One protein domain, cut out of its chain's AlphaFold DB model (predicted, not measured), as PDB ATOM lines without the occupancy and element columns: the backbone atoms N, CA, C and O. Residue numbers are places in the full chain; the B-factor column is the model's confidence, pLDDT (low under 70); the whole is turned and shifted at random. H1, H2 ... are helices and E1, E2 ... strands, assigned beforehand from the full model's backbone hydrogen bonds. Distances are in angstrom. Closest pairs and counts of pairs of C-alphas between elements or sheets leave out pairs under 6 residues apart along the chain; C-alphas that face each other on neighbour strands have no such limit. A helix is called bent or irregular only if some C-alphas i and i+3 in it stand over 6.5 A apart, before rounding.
ATOM      1  N   GLY A   2     190.007 182.117 188.314       63.22
ATOM      2  CA  GLY A   2     190.195 181.227 189.466       63.22
ATOM      3  C   GLY A   2     190.350 179.791 188.973       63.22
ATOM      4  O   GLY A   2     189.673 179.413 188.016       63.22
ATOM      5  N   ILE A   3     191.265 179.028 189.568       79.56
ATOM      6  CA  ILE A   3     191.332 177.574 189.382       79.56
ATOM      7  C   ILE A   3     190.341 176.906 190.343       79.56
ATOM      8  O   ILE A   3     189.970 177.503 191.350       79.56
ATOM      9  N   SER A   4     189.884 175.696 190.020       89.69
ATOM     10  CA  SER A   4     189.019 174.920 190.921       89.69
ATOM     11  C   SER A   4     189.723 174.664 192.257       89.69
ATOM     12  O   SER A   4     190.917 174.355 192.270       89.69
ATOM     13  N   SER A   5     188.972 174.721 193.359       91.69
ATOM     14  CA  SER A   5     189.476 174.419 194.705       91.69
ATOM     15  C   SER A   5     190.085 173.010 194.785       91.69
ATOM     16  O   SER A   5     191.160 172.809 195.348       91.69
ATOM     17  N   ALA A   6     189.459 172.035 194.119       93.62
ATOM     18  CA  ALA A   6     189.968 170.671 194.015       93.62
ATOM     19  C   ALA A   6     191.298 170.600 193.243       93.62
ATOM     20  O   ALA A   6     192.182 169.820 193.597       93.62
ATOM     21  N   ALA A   7     191.467 171.419 192.201       93.81
ATOM     22  CA  ALA A   7     192.704 171.465 191.426       93.81
ATOM     23  C   ALA A   7     193.856 172.101 192.220       93.81
ATOM     24  O   ALA A   7     194.987 171.627 192.127       93.81
ATOM     25  N   GLU A   8     193.576 173.128 193.024       94.75
ATOM     26  CA  GLU A   8     194.560 173.750 193.916       94.75
ATOM     27  C   GLU A   8     195.090 172.748 194.949       94.75
ATOM     28  O   GLU A   8     196.301 172.590 195.096       94.75
ATOM     29  N   VAL A   9     194.198 171.962 195.561       95.06
ATOM     30  CA  VAL A   9     194.585 170.861 196.459       95.06
ATOM     31  C   VAL A   9     195.424 169.807 195.731       95.06
ATOM     32  O   VAL A   9     196.410 169.318 196.280       95.06
ATOM     33  N   CYS A  10     195.086 169.457 194.484       96.12
ATOM     34  CA  CYS A  10     195.900 168.521 193.705       96.12
ATOM     35  C   CYS A  10     197.311 169.053 193.429       96.12
ATOM     36  O   CYS A  10     198.262 168.276 193.494       96.12
ATOM     37  N   LEU A  11     197.457 170.348 193.131       96.31
ATOM     38  CA  LEU A  11     198.761 170.978 192.921       96.31
ATOM     39  C   LEU A  11     199.601 170.954 194.200       96.31
ATOM     40  O   LEU A  11     200.751 170.521 194.148       96.31
ATOM     41  N   GLU A  12     199.009 171.339 195.331       96.56
ATOM     42  CA  GLU A  12     199.682 171.370 196.634       96.56
ATOM     43  C   GLU A  12     200.147 169.973 197.074       96.56
ATOM     44  O   GLU A  12     201.271 169.790 197.536       96.56
ATOM     45  N   LEU A  13     199.306 168.953 196.878       96.25
ATOM     46  CA  LEU A  13     199.616 167.573 197.264       96.25
ATOM     47  C   LEU A  13     200.420 166.800 196.205       96.25
ATOM     48  O   LEU A  13     200.783 165.645 196.429       96.25
ATOM     49  N   GLY A  14     200.650 167.380 195.023       96.88
ATOM     50  CA  GLY A  14     201.212 166.667 193.872       96.88
ATOM     51  C   GLY A  14     200.346 165.490 193.394       96.88
ATOM     52  O   GLY A  14     200.859 164.554 192.772       96.88
ATOM     53  N   ALA A  15     199.043 165.508 193.692       96.38
ATOM     54  CA  ALA A  15     198.111 164.439 193.361       96.38
ATOM     55  C   ALA A  15     197.773 164.447 191.864       96.38
ATOM     56  O   ALA A  15     197.456 165.481 191.280       96.38
ATOM     57  N   ARG A  16     197.822 163.268 191.233       96.12
ATOM     58  CA  ARG A  16     197.603 163.089 189.781       96.12
ATOM     59  C   ARG A  16     196.412 162.189 189.442       96.12
ATOM     60  O   ARG A  16     196.256 161.784 188.294       96.12
ATOM     61  N   GLY A  17     195.621 161.827 190.450       95.38
ATOM     62  CA  GLY A  17     194.386 161.065 190.276       95.38
ATOM     63  C   GLY A  17     193.243 161.923 189.715       95.38
ATOM     64  O   GLY A  17     193.449 163.090 189.375       95.38
ATOM     65  N   PRO A  18     192.025 161.364 189.620       95.38
ATOM     66  CA  PRO A  18     190.841 162.131 189.246       95.38
ATOM     67  C   PRO A  18     190.613 163.322 190.189       95.38
ATOM     68  O   PRO A  18     190.789 163.202 191.399       95.38
ATOM     69  N   SER A  19     190.191 164.453 189.627       95.50
ATOM     70  CA  SER A  19     189.831 165.670 190.361       95.50
ATOM     71  C   SER A  19     188.540 166.235 189.777       95.50
ATOM     72  O   SER A  19     188.376 166.264 188.553       95.50
ATOM     73  N   ALA A  20     187.600 166.616 190.639       94.81
ATOM     74  CA  ALA A  20     186.314 167.174 190.244       94.81
ATOM     75  C   ALA A  20     185.740 168.060 191.353       94.81
ATOM     76  O   ALA A  20     185.927 167.787 192.537       94.81
ATOM     77  N   GLU A  21     184.982 169.070 190.945       94.25
ATOM     78  CA  GLU A  21     184.187 169.924 191.821       94.25
ATOM     79  C   GLU A  21     182.719 169.675 191.481       94.25
ATOM     80  O   GLU A  21     182.266 169.931 190.363       94.25
ATOM     81  N   MET A  22     182.004 169.056 192.414       94.25
ATOM     82  CA  MET A  22     180.608 168.666 192.237       94.25
ATOM     83  C   MET A  22     179.705 169.658 192.952       94.25
ATOM     84  O   MET A  22     180.105 170.263 193.940       94.25
ATOM     85  N   VAL A  23     178.477 169.809 192.460       95.00
ATOM     86  CA  VAL A  23     177.476 170.686 193.068       95.00
ATOM     87  C   VAL A  23     176.146 169.948 193.123       95.00
ATOM     88  O   VAL A  23     175.579 169.577 192.098       95.00
ATOM     89  N   ALA A  24     175.650 169.751 194.339       95.00
ATOM     90  CA  ALA A  24     174.352 169.159 194.650       95.00
ATOM     91  C   ALA A  24     173.656 169.928 195.791       95.00
ATOM     92  O   ALA A  24     173.012 169.338 196.662       95.00
ATOM     93  N   ALA A  25     173.822 171.257 195.808       93.62
ATOM     94  CA  ALA A  25     173.336 172.141 196.868       93.62
ATOM     95  C   ALA A  25     173.750 171.627 198.265       93.62
ATOM     96  O   ALA A  25     174.914 171.291 198.476       93.62
ATOM     97  N   CYS A  26     172.803 171.500 199.198       93.62
ATOM     98  CA  CYS A  26     173.061 171.065 200.577       93.62
ATOM     99  C   CYS A  26     173.646 169.639 200.684       93.62
ATOM    100  O   CYS A  26     174.178 169.273 201.726       93.62
ATOM    101  N   ALA A  27     173.539 168.821 199.630       95.94
ATOM    102  CA  ALA A  27     174.066 167.457 199.601       95.94
ATOM    103  C   ALA A  27     175.469 167.363 198.976       95.94
ATOM    104  O   ALA A  27     176.015 166.270 198.866       95.94
ATOM    105  N   THR A  28     176.072 168.479 198.558       97.00
ATOM    106  CA  THR A  28     177.347 168.474 197.820       97.00
ATOM    107  C   THR A  28     178.436 167.680 198.535       97.00
ATOM    108  O   THR A  28     179.035 166.792 197.934       97.00
ATOM    109  N   GLY A  29     178.646 167.926 199.833       96.38
ATOM    110  CA  GLY A  29     179.682 167.224 200.596       96.38
ATOM    111  C   GLY A  29     179.487 165.703 200.624       96.38
ATOM    112  O   GLY A  29     180.445 164.957 200.434       96.38
ATOM    113  N   THR A  30     178.251 165.222 200.795       96.44
ATOM    114  CA  THR A  30     177.966 163.777 200.818       96.44
ATOM    115  C   THR A  30     178.081 163.149 199.432       96.44
ATOM    116  O   THR A  30     178.583 162.031 199.318       96.44
ATOM    117  N   VAL A  31     177.704 163.877 198.374       97.69
ATOM    118  CA  VAL A  31     177.914 163.450 196.984       97.69
ATOM    119  C   VAL A  31     179.403 163.310 196.676       97.69
ATOM    120  O   VAL A  31     179.812 162.280 196.145       97.69
ATOM    121  N   CYS A  32     180.227 164.280 197.079       97.88
ATOM    122  CA  CYS A  32     181.678 164.210 196.908       97.88
ATOM    123  C   CYS A  32     182.280 162.971 197.583       97.88
ATOM    124  O   CYS A  32     183.087 162.269 196.978       97.88
ATOM    125  N   VAL A  33     181.870 162.672 198.819       98.06
ATOM    126  CA  VAL A  33     182.324 161.482 199.561       98.06
ATOM    127  C   VAL A  33     181.887 160.187 198.865       98.06
ATOM    128  O   VAL A  33     182.681 159.253 198.736       98.06
ATOM    129  N   GLY A  34     180.647 160.130 198.374       97.50
ATOM    130  CA  GLY A  34     180.121 158.984 197.634       97.50
ATOM    131  C   GLY A  34     180.863 158.709 196.324       97.50
ATOM    132  O   GLY A  34     181.252 157.570 196.051       97.50
ATOM    133  N   GLU A  35     181.123 159.749 195.532       97.38
ATOM    134  CA  GLU A  35     181.868 159.637 194.272       97.38
ATOM    135  C   GLU A  35     183.354 159.323 194.500       97.38
ATOM    136  O   GLU A  35     183.935 158.524 193.765       97.38
ATOM    137  N   ALA A  36     183.964 159.844 195.567       97.88
ATOM    138  CA  ALA A  36     185.320 159.465 195.964       97.88
ATOM    139  C   ALA A  36     185.431 157.962 196.257       97.88
ATOM    140  O   ALA A  36     186.335 157.283 195.761       97.88
ATOM    141  N   ALA A  37     184.473 157.406 197.001       97.44
ATOM    142  CA  ALA A  37     184.421 155.971 197.248       97.44
ATOM    143  C   ALA A  37     184.178 155.160 195.972       97.44
ATOM    144  O   ALA A  37     184.712 154.058 195.828       97.44
ATOM    145  N   ARG A  38     183.413 155.703 195.017       96.44
ATOM    146  CA  ARG A  38     183.243 155.098 193.694       96.44
ATOM    147  C   ARG A  38     184.564 155.048 192.928       96.44
ATOM    148  O   ARG A  38     184.912 153.977 192.440       96.44
ATOM    149  N   TRP A  39     185.333 156.136 192.882       97.81
ATOM    150  CA  TRP A  39     186.656 156.140 192.244       97.81
ATOM    151  C   TRP A  39     187.606 155.114 192.860       97.81
ATOM    152  O   TRP A  39     188.303 154.418 192.123       97.81
ATOM    153  N   ILE A  40     187.600 154.969 194.188       98.00
ATOM    154  CA  ILE A  40     188.409 153.956 194.879       98.00
ATOM    155  C   ILE A  40     187.960 152.540 194.499       98.00
ATOM    156  O   ILE A  40     188.781 151.703 194.131       98.00
ATOM    157  N   ARG A  41     186.650 152.267 194.530       96.00
ATOM    158  CA  ARG A  41     186.085 150.957 194.156       96.00
ATOM    159  C   ARG A  41     186.352 150.583 192.701       96.00
ATOM    160  O   ARG A  41     186.538 149.409 192.405       96.00
ATOM    161  N   GLU A  42     186.361 151.566 191.807       96.88
ATOM    162  CA  GLU A  42     186.684 151.401 190.386       96.88
ATOM    163  C   GLU A  42     188.198 151.271 190.128       96.88
ATOM    164  O   GLU A  42     188.608 151.120 188.980       96.88
ATOM    165  N   GLY A  43     189.042 151.337 191.167       96.69
ATOM    166  CA  GLY A  43     190.499 151.241 191.041       96.69
ATOM    167  C   GLY A  43     191.149 152.478 190.414       96.69
ATOM    168  O   GLY A  43     192.276 152.407 189.933       96.69
ATOM    169  N   ARG A  44     190.446 153.618 190.393       97.50
ATOM    170  CA  ARG A  44     190.935 154.875 189.804       97.50
ATOM    171  C   ARG A  44     191.852 155.657 190.745       97.50
ATOM    172  O   ARG A  44     192.588 156.522 190.277       97.50
ATOM    173  N   ALA A  45     191.789 155.379 192.046       97.62
ATOM    174  CA  ALA A  45     192.665 155.941 193.069       97.62
ATOM    175  C   ALA A  45     192.721 155.025 194.303       97.62
ATOM    176  O   ALA A  45     191.745 154.355 194.624       97.62
ATOM    177  N   ASP A  46     193.845 155.035 195.022       96.94
ATOM    178  CA  ASP A  46     193.962 154.386 196.336       96.94
ATOM    179  C   ASP A  46     193.555 155.306 197.491       96.94
ATOM    180  O   ASP A  46     193.124 154.823 198.535       96.94
ATOM    181  N   VAL A  47     193.712 156.619 197.300       97.88
ATOM    182  CA  VAL A  47     193.442 157.669 198.286       97.88
ATOM    183  C   VAL A  47     192.726 158.817 197.583       97.88
ATOM    184  O   VAL A  47     193.157 159.245 196.511       97.88
ATOM    185  N   VAL A  48     191.650 159.324 198.179       98.31
ATOM    186  CA  VAL A  48     190.901 160.481 197.675       98.31
ATOM    187  C   VAL A  48     190.579 161.424 198.830       98.31
ATOM    188  O   VAL A  48     190.086 160.992 199.871       98.31
ATOM    189  N   VAL A  49     190.832 162.720 198.638       97.75
ATOM    190  CA  VAL A  49     190.361 163.783 199.537       97.75
ATOM    191  C   VAL A  49     188.992 164.239 199.044       97.75
ATOM    192  O   VAL A  49     188.858 164.622 197.884       97.75
ATOM    193  N   ALA A  50     187.975 164.182 199.900       97.88
ATOM    194  CA  ALA A  50     186.600 164.494 199.524       97.88
ATOM    195  C   ALA A  50     185.884 165.283 200.615       97.88
ATOM    196  O   ALA A  50     186.060 165.019 201.801       97.88
ATOM    197  N   GLY A  51     185.045 166.235 200.224       96.50
ATOM    198  CA  GLY A  51     184.333 167.069 201.177       96.50
ATOM    199  C   GLY A  51     183.601 168.219 200.513       96.50
ATOM    200  O   GLY A  51     183.233 168.141 199.341       96.50
ATOM    201  N   GLY A  52     183.395 169.282 201.277       95.62
ATOM    202  CA  GLY A  52     182.752 170.495 200.801       95.62
ATOM    203  C   GLY A  52     183.004 171.678 201.724       95.62
ATOM    204  O   GLY A  52     183.505 171.536 202.843       95.62
ATOM    205  N   MET A  53     182.637 172.850 201.231       95.25
ATOM    206  CA  MET A  53     182.625 174.091 201.986       95.25
ATOM    207  C   MET A  53     181.365 174.872 201.644       95.25
ATOM    208  O   MET A  53     180.886 174.800 200.516       95.25
ATOM    209  N   ASP A  54     180.881 175.641 202.608       95.31
ATOM    210  CA  ASP A  54     179.850 176.654 202.436       95.31
ATOM    211  C   ASP A  54     180.329 177.959 203.075       95.31
ATOM    212  O   ASP A  54     180.752 178.010 204.232       95.31
ATOM    213  N   ALA A  55     180.276 179.031 202.304       94.38
ATOM    214  CA  ALA A  55     180.519 180.393 202.739       94.38
ATOM    215  C   ALA A  55     179.512 181.260 201.998       94.38
ATOM    216  O   ALA A  55     179.171 180.950 200.859       94.38
ATOM    217  N   PHE A  56     179.027 182.311 202.647       95.19
ATOM    218  CA  PHE A  56     178.012 183.162 202.051       95.19
ATOM    219  C   PHE A  56     178.264 184.632 202.342       95.19
ATOM    220  O   PHE A  56     178.757 185.008 203.410       95.19
ATOM    221  N   GLY A  96     181.124 177.021 206.835       95.81
ATOM    222  CA  GLY A  96     182.138 176.081 207.281       95.81
ATOM    223  C   GLY A  96     182.717 175.264 206.138       95.81
ATOM    224  O   GLY A  96     182.281 175.354 204.998       95.81
ATOM    225  N   ALA A  97     183.709 174.446 206.457       96.38
ATOM    226  CA  ALA A  97     184.294 173.493 205.530       96.38
ATOM    227  C   ALA A  97     184.593 172.185 206.258       96.38
ATOM    228  O   ALA A  97     184.860 172.180 207.461       96.38
ATOM    229  N   GLY A  98     184.558 171.081 205.524       96.12
ATOM    230  CA  GLY A  98     184.879 169.760 206.040       96.12
ATOM    231  C   GLY A  98     185.390 168.860 204.930       96.12
ATOM    232  O   GLY A  98     184.821 168.825 203.840       96.12
ATOM    233  N   VAL A  99     186.463 168.128 205.219       97.00
ATOM    234  CA  VAL A  99     187.080 167.173 204.296       97.00
ATOM    235  C   VAL A  99     187.380 165.862 205.010       97.00
ATOM    236  O   VAL A  99     187.669 165.838 206.206       97.00
ATOM    237  N   LEU A 100     187.319 164.773 204.256       97.75
ATOM    238  CA  LEU A 100     187.670 163.421 204.658       97.75
ATOM    239  C   LEU A 100     188.749 162.889 203.719       97.75
ATOM    240  O   LEU A 100     188.738 163.167 202.519       97.75
ATOM    241  N   VAL A 101     189.650 162.076 204.265       97.62
ATOM    242  CA  VAL A 101     190.580 161.266 203.478       97.62
ATOM    243  C   VAL A 101     190.010 159.857 203.412       97.62
ATOM    244  O   VAL A 101     189.921 159.170 204.427       97.62
ATOM    245  N   LEU A 102     189.584 159.445 202.222       98.19
ATOM    246  CA  LEU A 102     189.111 158.093 201.962       98.19
ATOM    247  C   LEU A 102     190.250 157.278 201.366       98.19
ATOM    248  O   LEU A 102     190.953 157.748 200.474       98.19
ATOM    249  N   GLU A 103     190.393 156.039 201.821       98.06
ATOM    250  CA  GLU A 103     191.407 155.116 201.319       98.06
ATOM    251  C   GLU A 103     190.813 153.758 200.973       98.06
ATOM    252  O   GLU A 103     189.856 153.292 201.596       98.06
ATOM    253  N   SER A 104     191.433 153.076 200.011       97.69
ATOM    254  CA  SER A 104     191.171 151.662 199.791       97.69
ATOM    255  C   SER A 104     191.586 150.867 201.035       97.69
ATOM    256  O   SER A 104     192.656 151.079 201.611       97.69
ATOM    257  N   ALA A 105     190.759 149.906 201.460       95.00
ATOM    258  CA  ALA A 105     191.049 149.105 202.653       95.00
ATOM    259  C   ALA A 105     192.388 148.350 202.540       95.00
ATOM    260  O   ALA A 105     193.091 148.163 203.532       95.00
ATOM    261  N   ALA A 106     192.762 147.931 201.327       96.06
ATOM    262  CA  ALA A 106     194.047 147.291 201.064       96.06
ATOM    263  C   ALA A 106     195.225 148.264 201.247       96.06
ATOM    264  O   ALA A 106     196.233 147.891 201.848       96.06
ATOM    265  N   HIS A 107     195.095 149.503 200.761       97.75
ATOM    266  CA  HIS A 107     196.095 150.553 200.951       97.75
ATOM    267  C   HIS A 107     196.253 150.917 202.432       97.75
ATOM    268  O   HIS A 107     197.364 150.837 202.963       97.75
ATOM    269  N   ALA A 108     195.143 151.215 203.114       97.31
ATOM    270  CA  ALA A 108     195.124 151.581 204.528       97.31
ATOM    271  C   ALA A 108     195.777 150.502 205.410       97.31
ATOM    272  O   ALA A 108     196.652 150.803 206.224       97.31
ATOM    273  N   ARG A 109     195.433 149.223 205.191       96.25
ATOM    274  CA  ARG A 109     196.038 148.087 205.910       96.25
ATOM    275  C   ARG A 109     197.532 147.958 205.644       96.25
ATOM    276  O   ARG A 109     198.295 147.766 206.584       96.25
ATOM    277  N   ARG A 110     197.963 148.078 204.382       97.62
ATOM    278  CA  ARG A 110     199.377 147.944 203.997       97.62
ATOM    279  C   ARG A 110     200.268 148.963 204.708       97.62
ATOM    280  O   ARG A 110     201.393 148.626 205.056       97.62
ATOM    281  N   ARG A 111     199.776 150.188 204.919       97.56
ATOM    282  CA  ARG A 111     200.522 151.249 205.612       97.56
ATOM    283  C   ARG A 111     200.262 151.326 207.121       97.56
ATOM    284  O   ARG A 111     200.808 152.216 207.761       97.56
ATOM    285  N   GLY A 112     199.427 150.441 207.677       96.81
ATOM    286  CA  GLY A 112     199.081 150.433 209.102       96.81
ATOM    287  C   GLY A 112     198.297 151.668 209.560       96.81
ATOM    288  O   GLY A 112     198.520 152.151 210.666       96.81
ATOM    289  N   ALA A 113     197.426 152.212 208.707       96.88
ATOM    290  CA  ALA A 113     196.624 153.387 209.037       96.88
ATOM    291  C   ALA A 113     195.583 153.088 210.128       96.88
ATOM    292  O   ALA A 113     194.953 152.028 210.113       96.88
ATOM    293  N   GLU A 114     195.347 154.051 211.019       97.00
ATOM    294  CA  GLU A 114     194.167 154.033 211.883       97.00
ATOM    295  C   GLU A 114     192.913 154.306 211.040       97.00
ATOM    296  O   GLU A 114     192.854 155.277 210.286       97.00
ATOM    297  N   VAL A 115     191.911 153.434 211.152       96.81
ATOM    298  CA  VAL A 115     190.649 153.551 210.417       96.81
ATOM    299  C   VAL A 115     189.567 154.021 211.380       96.81
ATOM    300  O   VAL A 115     189.179 153.281 212.280       96.81
ATOM    301  N   HIS A 116     189.061 155.238 211.176       97.06
ATOM    302  CA  HIS A 116     188.017 155.811 212.033       97.06
ATOM    303  C   HIS A 116     186.613 155.287 211.707       97.06
ATOM    304  O   HIS A 116     185.779 155.150 212.598       97.06
ATOM    305  N   ALA A 117     186.336 155.020 210.429       96.44
ATOM    306  CA  ALA A 117     185.048 154.527 209.959       96.44
ATOM    307  C   ALA A 117     185.186 153.829 208.600       96.44
ATOM    308  O   ALA A 117     186.144 154.059 207.859       96.44
ATOM    309  N   GLU A 118     184.189 153.018 208.259       95.69
ATOM    310  CA  GLU A 118     184.027 152.419 206.936       95.69
ATOM    311  C   GLU A 118     182.819 153.046 206.232       95.69
ATOM    312  O   GLU A 118     181.718 153.090 206.786       95.69
ATOM    313  N   LEU A 119     183.002 153.507 204.991       96.69
ATOM    314  CA  LEU A 119     181.880 153.916 204.152       96.69
ATOM    315  C   LEU A 119     181.233 152.675 203.523       96.69
ATOM    316  O   LEU A 119     181.634 152.232 202.447       96.69
TER     317      LEU A 119
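Overview. This is residues 2 to 56 and 96 to 119 of the 176 residues of the protein "3-oxoacyl-ACP synthase" of Streptomyces alboflavus (UniProt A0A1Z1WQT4). A long antiparallel pair of strands, E1 and E2, has the longest helix, H2, packed along it, mostly over E1. The short helix H1 is near E1, well away from H2, and the small helix H3 follows E2 at one end of the strand pair. The 79 printed residues run H1, H2, E1, E2, H3, a mixed class, with sheet order E1 - E2. The whole is compact, with a radius of gyration of the C-alphas of 12.9 A, yet elongated, spanning 40 by 25 by 21 A.

Arrangement. Start at H1, residues 5 to 13, and go on to H2, residues 25 to 41; the two are apart. H2 is irregular, with C-alphas 26 and 29 7.7 A apart, and has a kink of 28 degrees near residue 32. Next comes E1, residues 47 to 54: its closest C-alphas with H2 are those of Gly 52 and Gly 29, 4.5 A apart. H1 and E1 are near each other, with 7 pairs of C-alphas within 10 A. Look then at E2, residues 96 to 103, antiparallel to E1 at 167 degrees; N 50 and O 100 are within hydrogen-bond range at 2.9 A, as are N 100 and O 50 at 2.8 A. The closest C-alphas of H2 and E2 are those of Ala 37 and Leu 102, 7.0 A apart. H3, residues 105 to 110, is apart from E1, but only just, at 8.0 A. Every O i to N i+4 pair is within hydrogen-bond range in H1 and H3, and 11 of 13 in H2.

Along the chain. Find C-alpha 5 at (189.476, 174.419, 194.705), where H1 begins its 12.5 A. H2 measures 24.9 A, and E1 and E2 measure 23.7 A each. H3 runs 8.5 A to C-alpha 110 at (199.377, 147.944, 203.997).

Size, cuts and confidence. The C-alphas farthest apart, of Phe 56 and Arg 110, are 41.2 A apart. Residues 57 to 95 are not printed, and C-alphas 56 and 96 stand 9.7 A apart across this cut. The link from H1 to H2 is long. Mean pLDDT of the printed part is 95.6; residue 2 is under 70.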